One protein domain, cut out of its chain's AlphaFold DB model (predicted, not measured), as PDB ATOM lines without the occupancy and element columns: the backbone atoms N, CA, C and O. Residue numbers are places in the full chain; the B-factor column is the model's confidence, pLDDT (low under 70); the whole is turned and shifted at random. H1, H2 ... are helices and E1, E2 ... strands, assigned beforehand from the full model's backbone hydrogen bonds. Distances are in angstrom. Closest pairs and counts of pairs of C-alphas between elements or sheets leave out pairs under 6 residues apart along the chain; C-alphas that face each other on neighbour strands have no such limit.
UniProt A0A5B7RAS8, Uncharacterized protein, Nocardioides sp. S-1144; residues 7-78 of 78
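This is residues 7 to 78 of the 78 residues of an uncharacterized protein of Nocardioides sp. S-1144 (UniProt A0A5B7RAS8). A small antiparallel sheet of three strands has one helix, H1, packed slantwise over one face, while the long leading stretch, residues 7 to 23, loops past the opposite face. The strands form a meander, E1 E2 E3, each the antiparallel neighbour of the one before. The 72 printed residues run E1, E2, E3, H1, a mixed class with 33 residues in named elements, under half. The whole is compact, with a radius of gyration of the C-alphas of 11.5 A, and rounded, spanning 31 by 25 by 20 A.

Start at Val 7 and pass to C-alpha 24 at (21.905, -37.162, 26.887), where E1, residues 24 to 30, begins and runs 14.3 A. E2, residues 34 to 41, covers 19.1 A and bends by 64 degrees at residue 37. E3 is residues 52 to 54, 7.1 A. Find C-alpha 62 at (19.112, -25.357, 31.647); from there H1, residues 62 to 76, runs 21.1 A to C-alpha 76 at (25.349, -32.222, 12.684).

Look first at the hairpin E1 and E2, where N 26 and O 38 are 2.9 A apart, within hydrogen-bond range. In the hairpin E2 and E3, N 39 and O 54 are 2.8 A apart, also within range. E1 and E3, the edge strands, are apart. Residues 7 to 8 pair parallel with residues 25 to 26 of E1. H1 is on the sheet at a height of 9.8 A, over E2 and only just over E1, with 3 of its C-alphas there. It runs slantwise to the strands, at 41 degrees to E2 on the local plane. Its closest C-alphas to E2 are Ala 69 and Leu 39, 6.5 A. Every O i to N i+4 pair in H1 is within hydrogen-bond range.

The farthest C-alphas, Gly 46 and Thr 60, are 32.2 A apart. The printed part has no cut, and no link is long. Low confidence, pLDDT under 70, falls on residues 10 to 15, 18 to 21, 43 to 50 and 78.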
ATOM      1  N   VAL A   7      17.691 -35.127  29.777       83.38
ATOM      2  CA  VAL A   7      18.476 -34.350  30.746       83.38
ATOM      3  C   VAL A   7      18.657 -35.177  32.012       83.38
ATOM      4  O   VAL A   7      17.685 -35.554  32.663       83.38
ATOM      5  N   SER A   8      19.908 -35.421  32.385       79.19
ATOM      6  CA  SER A   8      20.290 -36.144  33.590       79.19
ATOM      7  C   SER A   8      21.146 -35.268  34.499       79.19
ATOM      8  O   SER A   8      22.199 -34.763  34.122       79.19
ATOM      9  N   TYR A   9      20.708 -35.121  35.746       71.25
ATOM     10  CA  TYR A   9      21.470 -34.437  36.796       71.25
ATOM     11  C   TYR A   9      22.409 -35.384  37.548       71.25
ATOM     12  O   TYR A   9      23.063 -34.980  38.512       71.25
ATOM     13  N   ALA A  10      22.467 -36.657  37.150       64.62
ATOM     14  CA  ALA A  10      23.428 -37.579  37.721       64.62
ATOM     15  C   ALA A  10      24.834 -37.133  37.310       64.62
ATOM     16  O   ALA A  10      25.121 -36.995  36.121       64.62
ATOM     17  N   ALA A  11      25.711 -36.936  38.296       59.62
ATOM     18  CA  ALA A  11      27.123 -36.685  38.052       59.62
ATOM     19  C   ALA A  11      27.740 -37.927  37.399       59.62
ATOM     20  O   ALA A  11      28.164 -38.865  38.078       59.62
ATOM     21  N   VAL A  12      27.755 -37.956  36.069       62.88
ATOM     22  CA  VAL A  12      28.374 -39.048  35.328       62.88
ATOM     23  C   VAL A  12      29.884 -38.883  35.440       62.88
ATOM     24  O   VAL A  12      30.457 -37.879  35.021       62.88
ATOM     25  N   ARG A  13      30.542 -39.878  36.038       63.12
ATOM     26  CA  ARG A  13      31.999 -39.996  35.991       63.12
ATOM     27  C   ARG A  13      32.376 -40.708  34.697       63.12
ATOM     28  O   ARG A  13      32.233 -41.923  34.605       63.12
ATOM     29  N   GLY A  14      32.861 -39.945  33.722       65.06
ATOM     30  CA  GLY A  14      33.243 -40.455  32.405       65.06
ATOM     31  C   GLY A  14      32.098 -40.414  31.393       65.06
ATOM     32  O   GLY A  14      31.202 -39.581  31.492       65.06
ATOM     33  N   THR A  15      32.154 -41.297  30.400       69.19
ATOM     34  CA  THR A  15      31.198 -41.341  29.288       69.19
ATOM     35  C   THR A  15      29.954 -42.159  29.670       69.19
ATOM     36  O   THR A  15      30.102 -43.338  30.002       69.19
ATOM     37  N   PRO A  16      28.731 -41.595  29.633       73.25
ATOM     38  CA  PRO A  16      27.513 -42.343  29.938       73.25
ATOM     39  C   PRO A  16      27.175 -43.339  28.829       73.25
ATOM     40  O   PRO A  16      27.500 -43.125  27.668       73.25
ATOM     41  N   THR A  17      26.441 -44.400  29.151       71.38
ATOM     42  CA  THR A  17      25.743 -45.189  28.126       71.38
ATOM     43  C   THR A  17      24.500 -44.420  27.680       71.38
ATOM     44  O   THR A  17      23.726 -43.995  28.533       71.38
ATOM     45  N   LEU A  18      24.290 -44.238  26.372       69.44
ATOM     46  CA  LEU A  18      23.121 -43.520  25.844       69.44
ATOM     47  C   LEU A  18      21.900 -44.450  25.813       69.44
ATOM     48  O   LEU A  18      21.879 -45.389  25.005       69.44
ATOM     49  N   PRO A  19      20.865 -44.215  26.641       64.44
ATOM     50  CA  PRO A  19      19.655 -45.023  26.616       64.44
ATOM     51  C   PRO A  19      18.998 -44.916  25.237       64.44
ATOM     52  O   PRO A  19      18.763 -43.825  24.719       64.44
ATOM     53  N   ALA A  20      18.733 -46.060  24.600       66.69
ATOM     54  CA  ALA A  20      18.053 -46.140  23.301       66.69
ATOM     55  C   ALA A  20      18.677 -45.290  22.164       66.69
ATOM     56  O   ALA A  20      17.997 -44.965  21.191       66.69
ATOM     57  N   GLY A  21      19.965 -44.932  22.264       69.25
ATOM     58  CA  GLY A  21      20.656 -44.119  21.260       69.25
ATOM     59  C   GLY A  21      20.217 -42.651  21.207       69.25
ATOM     60  O   GLY A  21      20.481 -41.990  20.201       69.25
ATOM     61  N   ARG A  22      19.553 -42.143  22.254       78.44
ATOM     62  CA  ARG A  22      19.184 -40.726  22.365       78.44
ATOM     63  C   ARG A  22      20.351 -39.896  22.898       78.44
ATOM     64  O   ARG A  22      21.126 -40.411  23.700       78.44
ATOM     65  N   PRO A  23      20.501 -38.630  22.478       86.06
ATOM     66  CA  PRO A  23      21.442 -37.715  23.109       86.06
ATOM     67  C   PRO A  23      21.072 -37.475  24.578       86.06
ATOM     68  O   PRO A  23      19.893 -37.328  24.903       86.06
ATOM     69  N   VAL A  24      22.081 -37.397  25.446       87.62
ATOM     70  CA  VAL A  24      21.905 -37.162  26.887       87.62
ATOM     71  C   VAL A  24      22.720 -35.950  27.314       87.62
ATOM     72  O   VAL A  24      23.906 -35.855  27.012       87.62
ATOM     73  N   LEU A  25      22.101 -35.034  28.048       89.50
ATOM     74  CA  LEU A  25      22.730 -33.888  28.690       89.50
ATOM     75  C   LEU A  25      23.009 -34.224  30.155       89.50
ATOM     76  O   LEU A  25      22.078 -34.504  30.904       89.50
ATOM     77  N   THR A  26      24.273 -34.193  30.572       88.62
ATOM     78  CA  THR A  26      24.676 -34.502  31.952       88.62
ATOM     79  C   THR A  26      25.332 -33.307  32.619       88.62
ATOM     80  O   THR A  26      26.183 -32.672  31.995       88.62
ATOM     81  N   TRP A  27      25.018 -33.053  33.889       87.12
ATOM     82  CA  TRP A  27      25.791 -32.130  34.726       87.12
ATOM     83  C   TRP A  27      26.858 -32.891  35.514       87.12
ATOM     84  O   TRP A  27      26.541 -33.793  36.288       87.12
ATOM     85  N   GLY A  28      28.129 -32.533  35.349       83.56
ATOM     86  CA  GLY A  28      29.220 -33.211  36.043       83.56
ATOM     87  C   GLY A  28      30.592 -32.637  35.723       83.56
ATOM     88  O   GLY A  28      30.717 -31.616  35.056       83.56
ATOM     89  N   THR A  29      31.639 -33.290  36.222       82.62
ATOM     90  CA  THR A  29      33.023 -32.893  35.940       82.62
ATOM     91  C   THR A  29      33.515 -33.554  34.657       82.62
ATOM     92  O   THR A  29      33.683 -34.773  34.608       82.62
ATOM     93  N   HIS A  30      33.783 -32.742  33.638       79.19
ATOM     94  CA  HIS A  30      34.428 -33.149  32.398       79.19
ATOM     95  C   HIS A  30      35.950 -32.911  32.478       79.19
ATOM     96  O   HIS A  30      36.362 -31.828  32.902       79.19
ATOM     97  N   PRO A  31      36.805 -33.863  32.047       78.00
ATOM     98  CA  PRO A  31      38.263 -33.729  32.141       78.00
ATOM     99  C   PRO A  31      38.830 -32.478  31.456       78.00
ATOM    100  O   PRO A  31      39.830 -31.934  31.909       78.00
ATOM    101  N   GLU A  32      38.188 -32.023  30.379       77.50
ATOM    102  CA  GLU A  32      38.686 -30.912  29.559       77.50
ATOM    103  C   GLU A  32      38.141 -29.533  29.963       77.50
ATOM    104  O   GLU A  32      38.738 -28.523  29.610       77.50
ATOM    105  N   HIS A  33      37.018 -29.468  30.686       78.00
ATOM    106  CA  HIS A  33      36.296 -28.204  30.925       78.00
ATOM    107  C   HIS A  33      35.868 -28.005  32.387       78.00
ATOM    108  O   HIS A  33      35.221 -27.021  32.732       78.00
ATOM    109  N   GLY A  34      36.228 -28.929  33.280       81.44
ATOM    110  CA  GLY A  34      35.821 -28.863  34.677       81.44
ATOM    111  C   GLY A  34      34.338 -29.181  34.857       81.44
ATOM    112  O   GLY A  34      33.778 -30.006  34.140       81.44
ATOM    113  N   THR A  35      33.709 -28.598  35.874       86.12
ATOM    114  CA  THR A  35      32.311 -28.909  36.204       86.12
ATOM    115  C   THR A  35      31.357 -28.086  35.355       86.12
ATOM    116  O   THR A  35      31.417 -26.863  35.391       86.12
ATOM    117  N   GLY A  36      30.458 -28.754  34.638       87.88
ATOM    118  CA  GLY A  36      29.487 -28.102  33.772       87.88
ATOM    119  C   GLY A  36      28.554 -29.088  33.080       87.88
ATOM    120  O   GLY A  36      28.476 -30.268  33.436       87.88
ATOM    121  N   TRP A  37      27.834 -28.582  32.082       90.12
ATOM    122  CA  TRP A  37      26.986 -29.398  31.222       90.12
ATOM    123  C   TRP A  37      27.796 -30.033  30.098       90.12
ATOM    124  O   TRP A  37      28.593 -29.370  29.440       90.12
ATOM    125  N   THR A  38      27.510 -31.298  29.815       90.56
ATOM    126  CA  THR A  38      28.046 -32.006  28.653       90.56
ATOM    127  C   THR A  38      26.907 -32.725  27.951       90.56
ATOM    128  O   THR A  38      26.196 -33.523  28.562       90.56
ATOM    129  N   LEU A  39      26.726 -32.445  26.664       90.19
ATOM    130  CA  LEU A  39      25.875 -33.232  25.784       90.19
ATOM    131  C   LEU A  39      26.685 -34.412  25.252       90.19
ATOM    132  O   LEU A  39      27.707 -34.216  24.605       90.19
ATOM    133  N   TRP A  40      26.182 -35.620  25.439       88.00
ATOM    134  CA  TRP A  40      26.712 -36.853  24.874       88.00
ATOM    135  C   TRP A  40      25.794 -37.317  23.756       88.00
ATOM    136  O   TRP A  40      24.572 -37.334  23.913       88.00
ATOM    137  N   HIS A  41      26.358 -37.699  22.617       85.19
ATOM    138  CA  HIS A  41      25.555 -38.107  21.473       85.19
ATOM    139  C   HIS A  41      26.238 -39.215  20.662       85.19
ATOM    140  O   HIS A  41      27.449 -39.456  20.735       85.19
ATOM    141  N   ARG A  42      25.442 -39.888  19.829       79.12
ATOM    142  CA  ARG A  42      25.941 -40.867  18.861       79.12
ATOM    143  C   ARG A  42      26.546 -40.155  17.650       79.12
ATOM    144  O   ARG A  42      26.079 -39.091  17.244       79.12
ATOM    145  N   GLY A  43      27.581 -40.740  17.066       68.25
ATOM    146  CA  GLY A  43      28.136 -40.335  15.777       68.25
ATOM    147  C   GLY A  43      27.307 -40.891  14.622       68.25
ATOM    148  O   GLY A  43      26.502 -41.811  14.799       68.25
ATOM    149  N   HIS A  44      27.515 -40.343  13.428       59.41
ATOM    150  CA  HIS A  44      26.849 -40.762  12.196       59.41
ATOM    151  C   HIS A  44      27.411 -42.128  11.743       59.41
ATOM    152  O   HIS A  44      28.280 -42.202  10.886       59.41
ATOM    153  N   GLY A  45      27.019 -43.214  12.417       57.66
ATOM    154  CA  GLY A  45      27.654 -44.520  12.191       57.66
ATOM    155  C   GLY A  45      26.971 -45.745  12.792       57.66
ATOM    156  O   GLY A  45      27.533 -46.827  12.740       57.66
ATOM    157  N   GLY A  46      25.769 -45.636  13.365       53.34
ATOM    158  CA  GLY A  46      24.972 -46.839  13.639       53.34
ATOM    159  C   GLY A  46      25.483 -47.788  14.739       53.34
ATOM    160  O   GLY A  46      24.869 -48.831  14.940       53.34
ATOM    161  N   HIS A  47      26.446 -47.406  15.592       54.84
ATOM    162  CA  HIS A  47      26.833 -48.168  16.805       54.84
ATOM    163  C   HIS A  47      26.345 -47.493  18.094       54.84
ATOM    164  O   HIS A  47      26.441 -46.278  18.198       54.84
ATOM    165  N   ALA A  48      25.738 -48.239  19.025       55.59
ATOM    166  CA  ALA A  48      25.042 -47.726  20.222       55.59
ATOM    167  C   ALA A  48      25.963 -47.066  21.277       55.59
ATOM    168  O   ALA A  48      25.540 -46.794  22.398       55.59
ATOM    169  N   GLU A  49      27.216 -46.817  20.917       62.62
ATOM    170  CA  GLU A  49      28.233 -46.217  21.764       62.62
ATOM    171  C   GLU A  49      28.256 -44.698  21.587       62.62
ATOM    172  O   GLU A  49      27.845 -44.151  20.557       62.62
ATOM    173  N   VAL A  50      28.724 -43.998  22.617       64.75
ATOM    174  CA  VAL A  50      28.922 -42.548  22.562       64.75
ATOM    175  C   VAL A  50      30.122 -42.268  21.691       64.75
ATOM    176  O   VAL A  50      31.222 -42.732  21.977       64.75
ATOM    177  N   VAL A  51      29.909 -41.508  20.627       72.94
ATOM    178  CA  VAL A  51      30.955 -41.247  19.629       72.94
ATOM    179  C   VAL A  51      31.425 -39.794  19.696       72.94
ATOM    180  O   VAL A  51      32.417 -39.435  19.071       72.94
ATOM    181  N   GLY A  52      30.727 -38.941  20.449       81.75
ATOM    182  CA  GLY A  52      31.135 -37.563  20.656       81.75
ATOM    183  C   GLY A  52      30.413 -36.889  21.811       81.75
ATOM    184  O   GLY A  52      29.406 -37.383  22.332       81.75
ATOM    185  N   TYR A  53      30.957 -35.739  22.186       87.56
ATOM    186  CA  TYR A  53      30.376 -34.847  23.166       87.56
ATOM    187  C   TYR A  53      30.372 -33.403  22.648       87.56
ATOM    188  O   TYR A  53      31.090 -33.050  21.710       87.56
ATOM    189  N   PHE A  54      29.550 -32.571  23.276       89.94
ATOM    190  CA  PHE A  54      29.493 -31.133  23.066       89.94
ATOM    191  C   PHE A  54      29.355 -30.425  24.411       89.94
ATOM    192  O   PHE A  54      28.533 -30.811  25.243       89.94
ATOM    193  N   ILE A  55      30.159 -29.386  24.610       90.12
ATOM    194  CA  ILE A  55      30.139 -28.561  25.814       90.12
ATOM    195  C   ILE A  55      29.479 -27.234  25.426       90.12
ATOM    196  O   ILE A  55      30.048 -26.495  24.623       90.12
ATOM    197  N   PRO A  56      28.287 -26.917  25.958       86.56
ATOM    198  CA  PRO A  56      27.548 -25.707  25.616       86.56
ATOM    199  C   PRO A  56      28.133 -24.434  26.263       86.56
ATOM    200  O   PRO A  56      27.514 -23.376  26.176       86.56
ATOM    201  N   GLY A  57      29.316 -24.525  26.881       83.88
ATOM    202  CA  GLY A  57      29.978 -23.464  27.643       83.88
ATOM    203  C   GLY A  57      29.550 -23.425  29.114       83.88
ATOM    204  O   GLY A  57      28.836 -24.311  29.589       83.88
ATOM    205  N   ASP A  58      29.959 -22.370  29.823       83.75
ATOM    206  CA  ASP A  58      29.643 -22.133  31.243       83.75
ATOM    207  C   ASP A  58      28.214 -21.591  31.435       83.75
ATOM    208  O   ASP A  58      27.978 -20.533  32.019       83.75
ATOM    209  N   LEU A  59      27.232 -22.307  30.890       84.69
ATOM    210  CA  LEU A  59      25.821 -21.963  31.018       84.69
ATOM    211  C   LEU A  59      25.242 -22.585  32.292       84.69
ATOM    212  O   LEU A  59      25.309 -23.795  32.495       84.69
ATOM    213  N   THR A  60      24.620 -21.762  33.135       80.44
ATOM    214  CA  THR A  60      23.935 -22.218  34.358       80.44
ATOM    215  C   THR A  60      22.433 -22.427  34.162       80.44
ATOM    216  O   THR A  60      21.803 -23.126  34.949       80.44
ATOM    217  N   ASP A  61      21.854 -21.819  33.124       89.38
ATOM    218  CA  ASP A  61      20.437 -21.931  32.772       89.38
ATOM    219  C   ASP A  61      20.207 -23.157  31.873       89.38
ATOM    220  O   ASP A  61      20.742 -23.239  30.761       89.38
ATOM    221  N   ILE A  62      19.394 -24.104  32.352       86.06
ATOM    222  CA  ILE A  62      19.112 -25.357  31.647       86.06
ATOM    223  C   ILE A  62      18.408 -25.142  30.299       86.06
ATOM    224  O   ILE A  62      18.681 -25.874  29.347       86.06
ATOM    225  N   ASP A  63      17.573 -24.115  30.154       90.25
ATOM    226  CA  ASP A  63      16.865 -23.852  28.899       90.25
ATOM    227  C   ASP A  63      17.826 -23.320  27.830       90.25
ATOM    228  O   ASP A  63      17.675 -23.597  26.636       90.25
ATOM    229  N   LEU A  64      18.835 -22.536  28.225       91.31
ATOM    230  CA  LEU A  64      19.913 -22.124  27.318       91.31
ATOM    231  C   LEU A  64      20.804 -23.309  26.934       91.31
ATOM    232  O   LEU A  64      21.152 -23.459  25.764       91.31
ATOM    233  N   VAL A  65      21.120 -24.177  27.893       91.69
ATOM    234  CA  VAL A  65      21.907 -25.399  27.677       91.69
ATOM    235  C   VAL A  65      21.229 -26.327  26.669       91.69
ATOM    236  O   VAL A  65      21.860 -26.745  25.697       91.69
ATOM    237  N   VAL A  66      19.935 -26.608  26.856       90.62
ATOM    238  CA  VAL A  66      19.154 -27.471  25.958       90.62
ATOM    239  C   VAL A  66      19.065 -26.865  24.557       90.62
ATOM    240  O   VAL A  66      19.295 -27.577  23.581       90.62
ATOM    241  N   ARG A  67      18.821 -25.552  24.432       91.88
ATOM    242  CA  ARG A  67      18.790 -24.872  23.122       91.88
ATOM    243  C   ARG A  67      20.128 -24.952  22.387       91.88
ATOM    244  O   ARG A  67      20.145 -25.249  21.193       91.88
ATOM    245  N   SER A  68      21.241 -24.737  23.086       92.19
ATOM    246  CA  SER A  68      22.586 -24.865  22.509       92.19
ATOM    247  C   SER A  68      22.875 -26.297  22.054       92.19
ATOM    248  O   SER A  68      23.390 -26.511  20.956       92.19
ATOM    249  N   ALA A  69      22.499 -27.290  22.864       91.25
ATOM    250  CA  ALA A  69      22.640 -28.701  22.526       91.25
ATOM    251  C   ALA A  69      21.797 -29.101  21.300       91.25
ATOM    252  O   ALA A  69      22.285 -29.809  20.419       91.25
ATOM    253  N   GLN A  70      20.558 -28.612  21.203       89.94
ATOM    254  CA  GLN A  70      19.692 -28.829  20.042       89.94
ATOM    255  C   GLN A  70      20.281 -28.208  18.774       89.94
ATOM    256  O   GLN A  70      20.404 -28.897  17.766       89.94
ATOM    257  N   ALA A  71      20.724 -26.949  18.837       90.69
ATOM    258  CA  ALA A  71      21.339 -26.268  17.698       90.69
ATOM    259  C   ALA A  71      22.585 -27.009  17.178       90.69
ATOM    260  O   ALA A  71      22.785 -27.126  15.967       90.69
ATOM    261  N   TYR A  72      23.399 -27.555  18.087       90.12
ATOM    262  CA  TYR A  72      24.546 -28.389  17.734       90.12
ATOM    263  C   TYR A  72      24.134 -29.675  16.999       90.12
ATOM    264  O   TYR A  72      24.710 -30.007  15.959       90.12
ATOM    265  N   LEU A  73      23.133 -30.395  17.512       87.25
ATOM    266  CA  LEU A  73      22.645 -31.633  16.897       87.25
ATOM    267  C   LEU A  73      22.017 -31.378  15.522       87.25
ATOM    268  O   LEU A  73      22.304 -32.113  14.580       87.25
ATOM    269  N   ASP A  74      21.234 -30.309  15.388       87.06
ATOM    270  CA  ASP A  74      20.606 -29.914  14.126       87.06
ATOM    271  C   ASP A  74      21.644 -29.537  13.060       87.06
ATOM    272  O   ASP A  74      21.446 -29.817  11.878       87.06
ATOM    273  N   HIS A  75      22.766 -28.926  13.456       85.69
ATOM    274  CA  HIS A  75      23.877 -28.644  12.545       85.69
ATOM    275  C   HIS A  75      24.574 -29.928  12.072       85.69
ATOM    276  O   HIS A  75      24.931 -30.038  10.906       85.69
ATOM    277  N   ARG A  76      24.727 -30.915  12.962       77.94
ATOM    278  CA  ARG A  76      25.349 -32.222  12.684       77.94
ATOM    279  C   ARG A  76      24.484 -33.177  11.859       77.94
ATOM    280  O   ARG A  76      25.013 -34.156  11.342       77.94
ATOM    281  N   ALA A  77      23.174 -32.952  11.811       72.62
ATOM    282  CA  ALA A  77      22.227 -33.770  11.058       72.62
ATOM    283  C   ALA A  77      22.064 -33.332   9.589       72.62
ATOM    284  O   ALA A  77      21.343 -33.998   8.845       72.62
ATOM    285  N   ARG A  78      22.687 -32.216   9.190       63.66
ATOM    286  CA  ARG A  78      22.750 -31.725   7.805       63.66
ATOM    287  C   ARG A  78      23.963 -32.291   7.081       63.66
ATOM    288  O   ARG A  78      23.819 -32.528   5.864       63.66
TER     289      ARG A  78